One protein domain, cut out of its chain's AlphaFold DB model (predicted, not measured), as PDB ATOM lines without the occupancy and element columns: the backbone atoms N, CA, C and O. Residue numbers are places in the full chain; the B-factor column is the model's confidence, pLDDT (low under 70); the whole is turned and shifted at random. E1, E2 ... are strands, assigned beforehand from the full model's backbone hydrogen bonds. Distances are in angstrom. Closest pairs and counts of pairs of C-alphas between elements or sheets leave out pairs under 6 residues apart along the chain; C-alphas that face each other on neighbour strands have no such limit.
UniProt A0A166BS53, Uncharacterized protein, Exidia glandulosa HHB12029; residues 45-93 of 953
ATOM      1  N   ILE A  45     160.373 148.324  99.006       88.69
ATOM      2  CA  ILE A  45     159.830 149.685  98.944       88.69
ATOM      3  C   ILE A  45     161.001 150.650  98.720       88.69
ATOM      4  O   ILE A  45     161.848 150.825  99.599       88.69
ATOM      5  N   LEU A  46     161.059 151.256  97.533       91.31
ATOM      6  CA  LEU A  46     162.048 152.279  97.211       91.31
ATOM      7  C   LEU A  46     161.761 153.584  97.985       91.31
ATOM      8  O   LEU A  46     160.599 153.963  98.144       91.31
ATOM      9  N   PRO A  47     162.800 154.314  98.432       90.38
ATOM     10  CA  PRO A  47     162.661 155.703  98.862       90.38
ATOM     11  C   PRO A  47     162.074 156.585  97.741       90.38
ATOM     12  O   PRO A  47     162.388 156.349  96.578       90.38
ATOM     13  N   PRO A  48     161.327 157.663  98.049       84.62
ATOM     14  CA  PRO A  48     160.580 158.459  97.057       84.62
ATOM     15  C   PRO A  48     161.436 159.259  96.050       84.62
ATOM     16  O   PRO A  48     160.897 159.967  95.205       84.62
ATOM     17  N   TRP A  49     162.764 159.170  96.139       85.94
ATOM     18  CA  TRP A  49     163.738 159.726  95.190       85.94
ATOM     19  C   TRP A  49     164.354 158.657  94.263       85.94
ATOM     20  O   TRP A  49     165.232 158.971  93.460       85.94
ATOM     21  N   LEU A  50     163.892 157.405  94.353       93.31
ATOM     22  CA  LEU A  50     164.199 156.312  93.432       93.31
ATOM     23  C   LEU A  50     162.894 155.786  92.826       93.31
ATOM     24  O   LEU A  50     161.959 155.468  93.556       93.31
ATOM     25  N   SER A  51     162.852 155.621  91.504       90.25
ATOM     26  CA  SER A  51     161.784 154.871  90.828       90.25
ATOM     27  C   SER A  51     162.373 153.730  90.017       90.25
ATOM     28  O   SER A  51     163.457 153.862  89.446       90.25
ATOM     29  N   TYR A  52     161.637 152.627  89.908       92.00
ATOM     30  CA  TYR A  52     161.911 151.647  88.865       92.00
ATOM     31  C   TYR A  52     161.505 152.227  87.504       92.00
ATOM     32  O   TYR A  52     160.454 152.858  87.388       92.00
ATOM     33  N   SER A  53     162.330 152.005  86.483       91.88
ATOM     34  CA  SER A  53     162.003 152.247  85.079       91.88
ATOM     35  C   SER A  53     162.176 150.943  84.307       91.88
ATOM     36  O   SER A  53     163.238 150.313  84.351       91.88
ATOM     37  N   THR A  54     161.095 150.503  83.664       90.25
ATOM     38  CA  THR A  54     161.019 149.270  82.873       90.25
ATOM     39  C   THR A  54     161.333 149.546  81.411       90.25
ATOM     40  O   THR A  54     160.574 150.248  80.742       90.25
ATOM     41  N   PHE A  55     162.392 148.926  80.895       87.94
ATOM     42  CA  PHE A  55     162.697 148.901  79.467       87.94
ATOM     43  C   PHE A  55     162.396 147.511  78.903       87.94
ATOM     44  O   PHE A  55     162.989 146.513  79.326       87.94
ATOM     45  N   ILE A  56     161.458 147.455  77.955       91.62
ATOM     46  CA  ILE A  56     161.083 146.233  77.241       91.62
ATOM     47  C   ILE A  56     161.905 146.166  75.952       91.62
ATOM     48  O   ILE A  56     161.702 146.969  75.040       91.62
ATOM     49  N   THR A  57     162.823 145.208  75.876       91.38
ATOM     50  CA  THR A  57     163.735 145.019  74.743       91.38
ATOM     51  C   THR A  57     163.297 143.796  73.944       91.38
ATOM     52  O   THR A  57     163.671 142.659  74.242       91.38
ATOM     53  N   THR A  58     162.482 144.016  72.912       95.19
ATOM     54  CA  THR A  58     162.035 142.948  72.006       95.19
ATOM     55  C   THR A  58     163.177 142.501  71.103       95.19
ATOM     56  O   THR A  58     163.533 143.185  70.145       95.19
ATOM     57  N   THR A  59     163.742 141.332  71.401       93.06
ATOM     58  CA  THR A  59     164.847 140.729  70.649       93.06
ATOM     59  C   THR A  59     164.326 139.480  69.945       93.06
ATOM     60  O   THR A  59     164.160 138.422  70.553       93.06
ATOM     61  N   GLY A  60     164.009 139.611  68.654       94.31
ATOM     62  CA  GLY A  60     163.328 138.561  67.893       94.31
ATOM     63  C   GLY A  60     161.885 138.356  68.368       94.31
ATOM     64  O   GLY A  60     161.159 139.320  68.589       94.31
ATOM     65  N   ALA A  61     161.466 137.098  68.534       90.75
ATOM     66  CA  ALA A  61     160.127 136.744  69.021       90.75
ATOM     67  C   ALA A  61     159.958 136.875  70.553       90.75
ATOM     68  O   ALA A  61     158.866 136.664  71.076       90.75
ATOM     69  N   THR A  62     161.029 137.206  71.280       90.62
ATOM     70  CA  THR A  62     161.054 137.304  72.746       90.62
ATOM     71  C   THR A  62     161.201 138.750  73.208       90.62
ATOM     72  O   THR A  62     162.176 139.422  72.876       90.62
ATOM     73  N   ALA A  63     160.244 139.217  74.012       92.62
ATOM     74  CA  ALA A  63     160.347 140.471  74.747       92.62
ATOM     75  C   ALA A  63     161.044 140.231  76.091       92.62
ATOM     76  O   ALA A  63     160.497 139.537  76.948       92.62
ATOM     77  N   ASP A  64     162.239 140.798  76.262       93.88
ATOM     78  CA  ASP A  64     162.930 140.825  77.553       93.88
ATOM     79  C   ASP A  64     162.530 142.085  78.336       93.88
ATOM     80  O   ASP A  64     162.353 143.156  77.749       93.88
ATOM     81  N   VAL A  65     162.351 141.969  79.652       92.62
ATOM     82  CA  VAL A  65     161.834 143.046  80.512       92.62
ATOM     83  C   VAL A  65     162.888 143.401  81.549       92.62
ATOM     84  O   VAL A  65     163.014 142.769  82.597       92.62
ATOM     85  N   THR A  66     163.648 144.448  81.251       93.00
ATOM     86  CA  THR A  66     164.739 144.911  82.108       93.00
ATOM     87  C   THR A  66     164.259 146.016  83.046       93.00
ATOM     88  O   THR A  66     163.690 147.023  82.622       93.00
ATOM     89  N   HIS A  67     164.485 145.829  84.346       91.06
ATOM     90  CA  HIS A  67     164.194 146.828  85.371       91.06
ATOM     91  C   HIS A  67     165.472 147.592  85.724       91.06
ATOM     92  O   HIS A  67     166.475 146.995  86.112       91.06
ATOM     93  N   THR A  68     165.422 148.917  85.644       93.69
ATOM     94  CA  THR A  68     166.491 149.815  86.109       93.69
ATOM     95  C   THR A  68     165.978 150.688  87.250       93.69
ATOM     96  O   THR A  68     164.770 150.854  87.408       93.69
ATOM     97  N   VAL A  69     166.879 151.246  88.062       93.44
ATOM     98  CA  VAL A  69     166.519 152.208  89.116       93.44
ATOM     99  C   VAL A  69     166.996 153.593  88.697       93.44
ATOM    100  O   VAL A  69     168.196 153.825  88.553       93.44
ATOM    101  N   VAL A  70     166.055 154.515  88.511       90.88
ATOM    102  CA  VAL A  70     166.321 155.908  88.144       90.88
ATOM    103  C   VAL A  70     166.348 156.758  89.411       90.88
ATOM    104  O   VAL A  70     165.394 156.759  90.190       90.88
ATOM    105  N   ILE A  71     167.445 157.496  89.603       91.69
ATOM    106  CA  ILE A  71     167.567 158.502  90.662       91.69
ATOM    107  C   ILE A  71     166.855 159.769  90.191       91.69
ATOM    108  O   ILE A  71     167.243 160.375  89.193       91.69
ATOM    109  N   LEU A  72     165.815 160.166  90.917       85.44
ATOM    110  CA  LEU A  72     164.937 161.272  90.565       85.44
ATOM    111  C   LEU A  72     165.250 162.492  91.451       85.44
ATOM    112  O   LEU A  72     165.070 162.426  92.672       85.44
ATOM    113  N   PRO A  73     165.753 163.609  90.886       85.88
ATOM    114  CA  PRO A  73     166.162 164.765  91.673       85.88
ATOM    115  C   PRO A  73     164.933 165.499  92.216       85.88
ATOM    116  O   PRO A  73     164.276 166.216  91.467       85.88
ATOM    117  N   LEU A  74     164.683 165.342  93.525       76.19
ATOM    118  CA  LEU A  74     163.539 165.789  94.359       76.19
ATOM    119  C   LEU A  74     162.858 167.142  94.044       76.19
ATOM    120  O   LEU A  74     161.771 167.397  94.550       76.19
ATOM    121  N   SER A  75     163.477 168.013  93.252       80.88
ATOM    122  CA  SER A  75     162.990 169.336  92.862       80.88
ATOM    123  C   SER A  75     163.106 169.580  91.346       80.88
ATOM    124  O   SER A  75     163.629 170.617  90.923       80.88
ATOM    125  N   TYR A  76     162.676 168.632  90.504       79.56
ATOM    126  CA  TYR A  76     162.644 168.832  89.049       79.56
ATOM    127  C   TYR A  76     161.489 169.757  88.622       79.56
ATOM    128  O   TYR A  76     160.394 169.323  88.256       79.56
ATOM    129  N   TYR A  77     161.762 171.061  88.651       82.19
ATOM    130  CA  TYR A  77     160.904 172.100  88.082       82.19
ATOM    131  C   TYR A  77     161.066 172.153  86.556       82.19
ATOM    132  O   TYR A  77     161.801 172.982  86.020       82.19
ATOM    133  N   GLY A  78     160.386 171.250  85.852       87.69
ATOM    134  CA  GLY A  78     160.358 171.202  84.391       87.69
ATOM    135  C   GLY A  78     159.026 170.686  83.840       87.69
ATOM    136  O   GLY A  78     158.090 170.456  84.611       87.69
ATOM    137  N   PRO A  79     158.918 170.522  82.509       84.38
ATOM    138  CA  PRO A  79     157.767 169.886  81.879       84.38
ATOM    139  C   PRO A  79     157.560 168.452  82.399       84.38
ATOM    140  O   PRO A  79     158.545 167.790  82.732       84.38
ATOM    141  N   PRO A  80     156.312 167.956  82.452       85.44
ATOM    142  CA  PRO A  80     156.008 166.600  82.903       85.44
ATOM    143  C   PRO A  80     156.722 165.524  82.068       85.44
ATOM    144  O   PRO A  80     156.542 165.451  80.853       85.44
ATOM    145  N   ILE A  81     157.502 164.666  82.731       88.69
ATOM    146  CA  ILE A  81     158.196 163.515  82.136       88.69
ATOM    147  C   ILE A  81     157.399 162.240  82.456       88.69
ATOM    148  O   ILE A  81     157.293 161.893  83.633       88.69
ATOM    149  N   PRO A  82     156.860 161.501  81.470       85.19
ATOM    150  CA  PRO A  82     156.258 160.196  81.730       85.19
ATOM    151  C   PRO A  82     157.341 159.183  82.144       85.19
ATOM    152  O   PRO A  82     158.310 158.965  81.418       85.19
ATOM    153  N   LEU A  83     157.177 158.567  83.318       82.56
ATOM    154  CA  LEU A  83     158.033 157.488  83.829       82.56
ATOM    155  C   LEU A  83     157.490 156.087  83.512       82.56
ATOM    156  O   LEU A  83     158.255 155.124  83.524       82.56
ATOM    157  N   GLY A  84     156.184 155.970  83.261       79.81
ATOM    158  CA  GLY A  84     155.525 154.723  82.875       79.81
ATOM    159  C   GLY A  84     155.334 154.607  81.362       79.81
ATOM    160  O   GLY A  84     155.065 155.598  80.684       79.81
ATOM    161  N   THR A  85     155.408 153.383  80.830       75.25
ATOM    162  CA  THR A  85     155.049 153.073  79.428       75.25
ATOM    163  C   THR A  85     153.555 153.252  79.137       75.25
ATOM    164  O   THR A  85     153.150 153.268  77.979       75.25
ATOM    165  N   ASP A  86     152.743 153.382  80.185       80.81
ATOM    166  CA  ASP A  86     151.316 153.707  80.170       80.81
ATOM    167  C   ASP A  86     151.033 155.224  80.166       80.81
ATOM    168  O   ASP A  86     149.891 155.634  79.975       80.81
ATOM    169  N   GLY A  87     152.050 156.064  80.401       78.75
ATOM    170  CA  GLY A  87     151.906 157.512  80.578       78.75
ATOM    171  C   GLY A  87     151.184 157.943  81.864       78.75
ATOM    172  O   GLY A  87     150.978 159.140  82.055       78.75
ATOM    173  N   VAL A  88     150.811 157.011  82.750       79.06
ATOM    174  CA  VAL A  88     150.028 157.293  83.971       79.06
ATOM    175  C   VAL A  88     150.907 157.918  85.052       79.06
ATOM    176  O   VAL A  88     150.489 158.841  85.751       79.06
ATOM    177  N   TRP A  89     152.146 157.442  85.172       73.12
ATOM    178  CA  TRP A  89     153.123 157.983  86.112       73.12
ATOM    179  C   TRP A  89     153.923 159.105  85.465       73.12
ATOM    180  O   TRP A  89     154.682 158.877  84.524       73.12
ATOM    181  N   VAL A  90     153.767 160.315  85.998       81.12
ATOM    182  CA  VAL A  90     154.378 161.545  85.490       81.12
ATOM    183  C   VAL A  90     155.239 162.180  86.580       81.12
ATOM    184  O   VAL A  90     154.803 162.328  87.721       81.12
ATOM    185  N   TYR A  91     156.465 162.557  86.224       80.31
ATOM    186  CA  TYR A  91     157.449 163.150  87.119       80.31
ATOM    187  C   TYR A  91     157.859 164.550  86.669       80.31
ATOM    188  O   TYR A  91     158.163 164.784  85.500       80.31
ATOM    189  N   GLY A  92     157.905 165.480  87.621       77.06
ATOM    190  CA  GLY A  92     157.999 166.902  87.315       77.06
ATOM    191  C   GLY A  92     156.674 167.487  86.833       77.06
ATOM    192  O   GLY A  92     155.750 166.782  86.429       77.06
ATOM    193  N   GLY A  93     156.595 168.808  86.905       75.19
ATOM    194  CA  GLY A  93     155.387 169.581  86.647       75.19
ATOM    195  C   GLY A  93     155.204 170.654  87.716       75.19
ATOM    196  O   GLY A  93     155.493 170.438  88.891       75.19
TER     197      GLY A  93
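AT A GLANCE: This is residues 45 to 93 of the 953 residues of an uncharacterized protein of Exidia glandulosa HHB12029 (UniProt A0A166BS53). A long, narrow hairpin of two strands, E1 and E2, makes most of the length of this domain, with its tight turn at residues 60 to 61 at one end of the long axis. At the other end residues 72 to 93, with no named element, turn away and fold back as a small loop of their own, tied by a short antiparallel pairing of residues 81 to 82 with 90 to 91. The printed part has 49 residues, with no named helix and two named strands, E1 then E2, in one antiparallel sheet of order E1 - E2. The class is all strand, though under half of the residues, 20 of 49, are in named elements. The whole is loose, with a radius of gyration of the C-alphas of 12.9 A, and elongated, spanning 40 by 23 by 13 A.

HOW THE PARTS SIT: E1, residues 50 to 59, and E2, residues 62 to 71, are antiparallel neighbours and form a hairpin, with 157 degrees between their directions. C-alphas 50 and 71 face each other at 4.9 A, and C-alphas 58 and 63 at 4.1 A. N 57 and O 64 are within hydrogen-bond range at 2.8 A, as are N 70 and O 51 at 2.8 A.

IN THESE COORDINATES: E1 is 27.6 A from first to last C-alpha and begins at C-alpha 50 (164.199, 156.312, 93.432). E2 is 28.5 A long and ends at C-alpha 71 (167.567, 158.502, 90.662).

THE WHOLE: The two C-alphas farthest apart, those of Ala 61 and Ser 75, are 40.5 A apart. The printed part has no cut, and the link from E1 to E2 is tight. The mean pLDDT of the printed part is 86.8, and no printed residue is under 70.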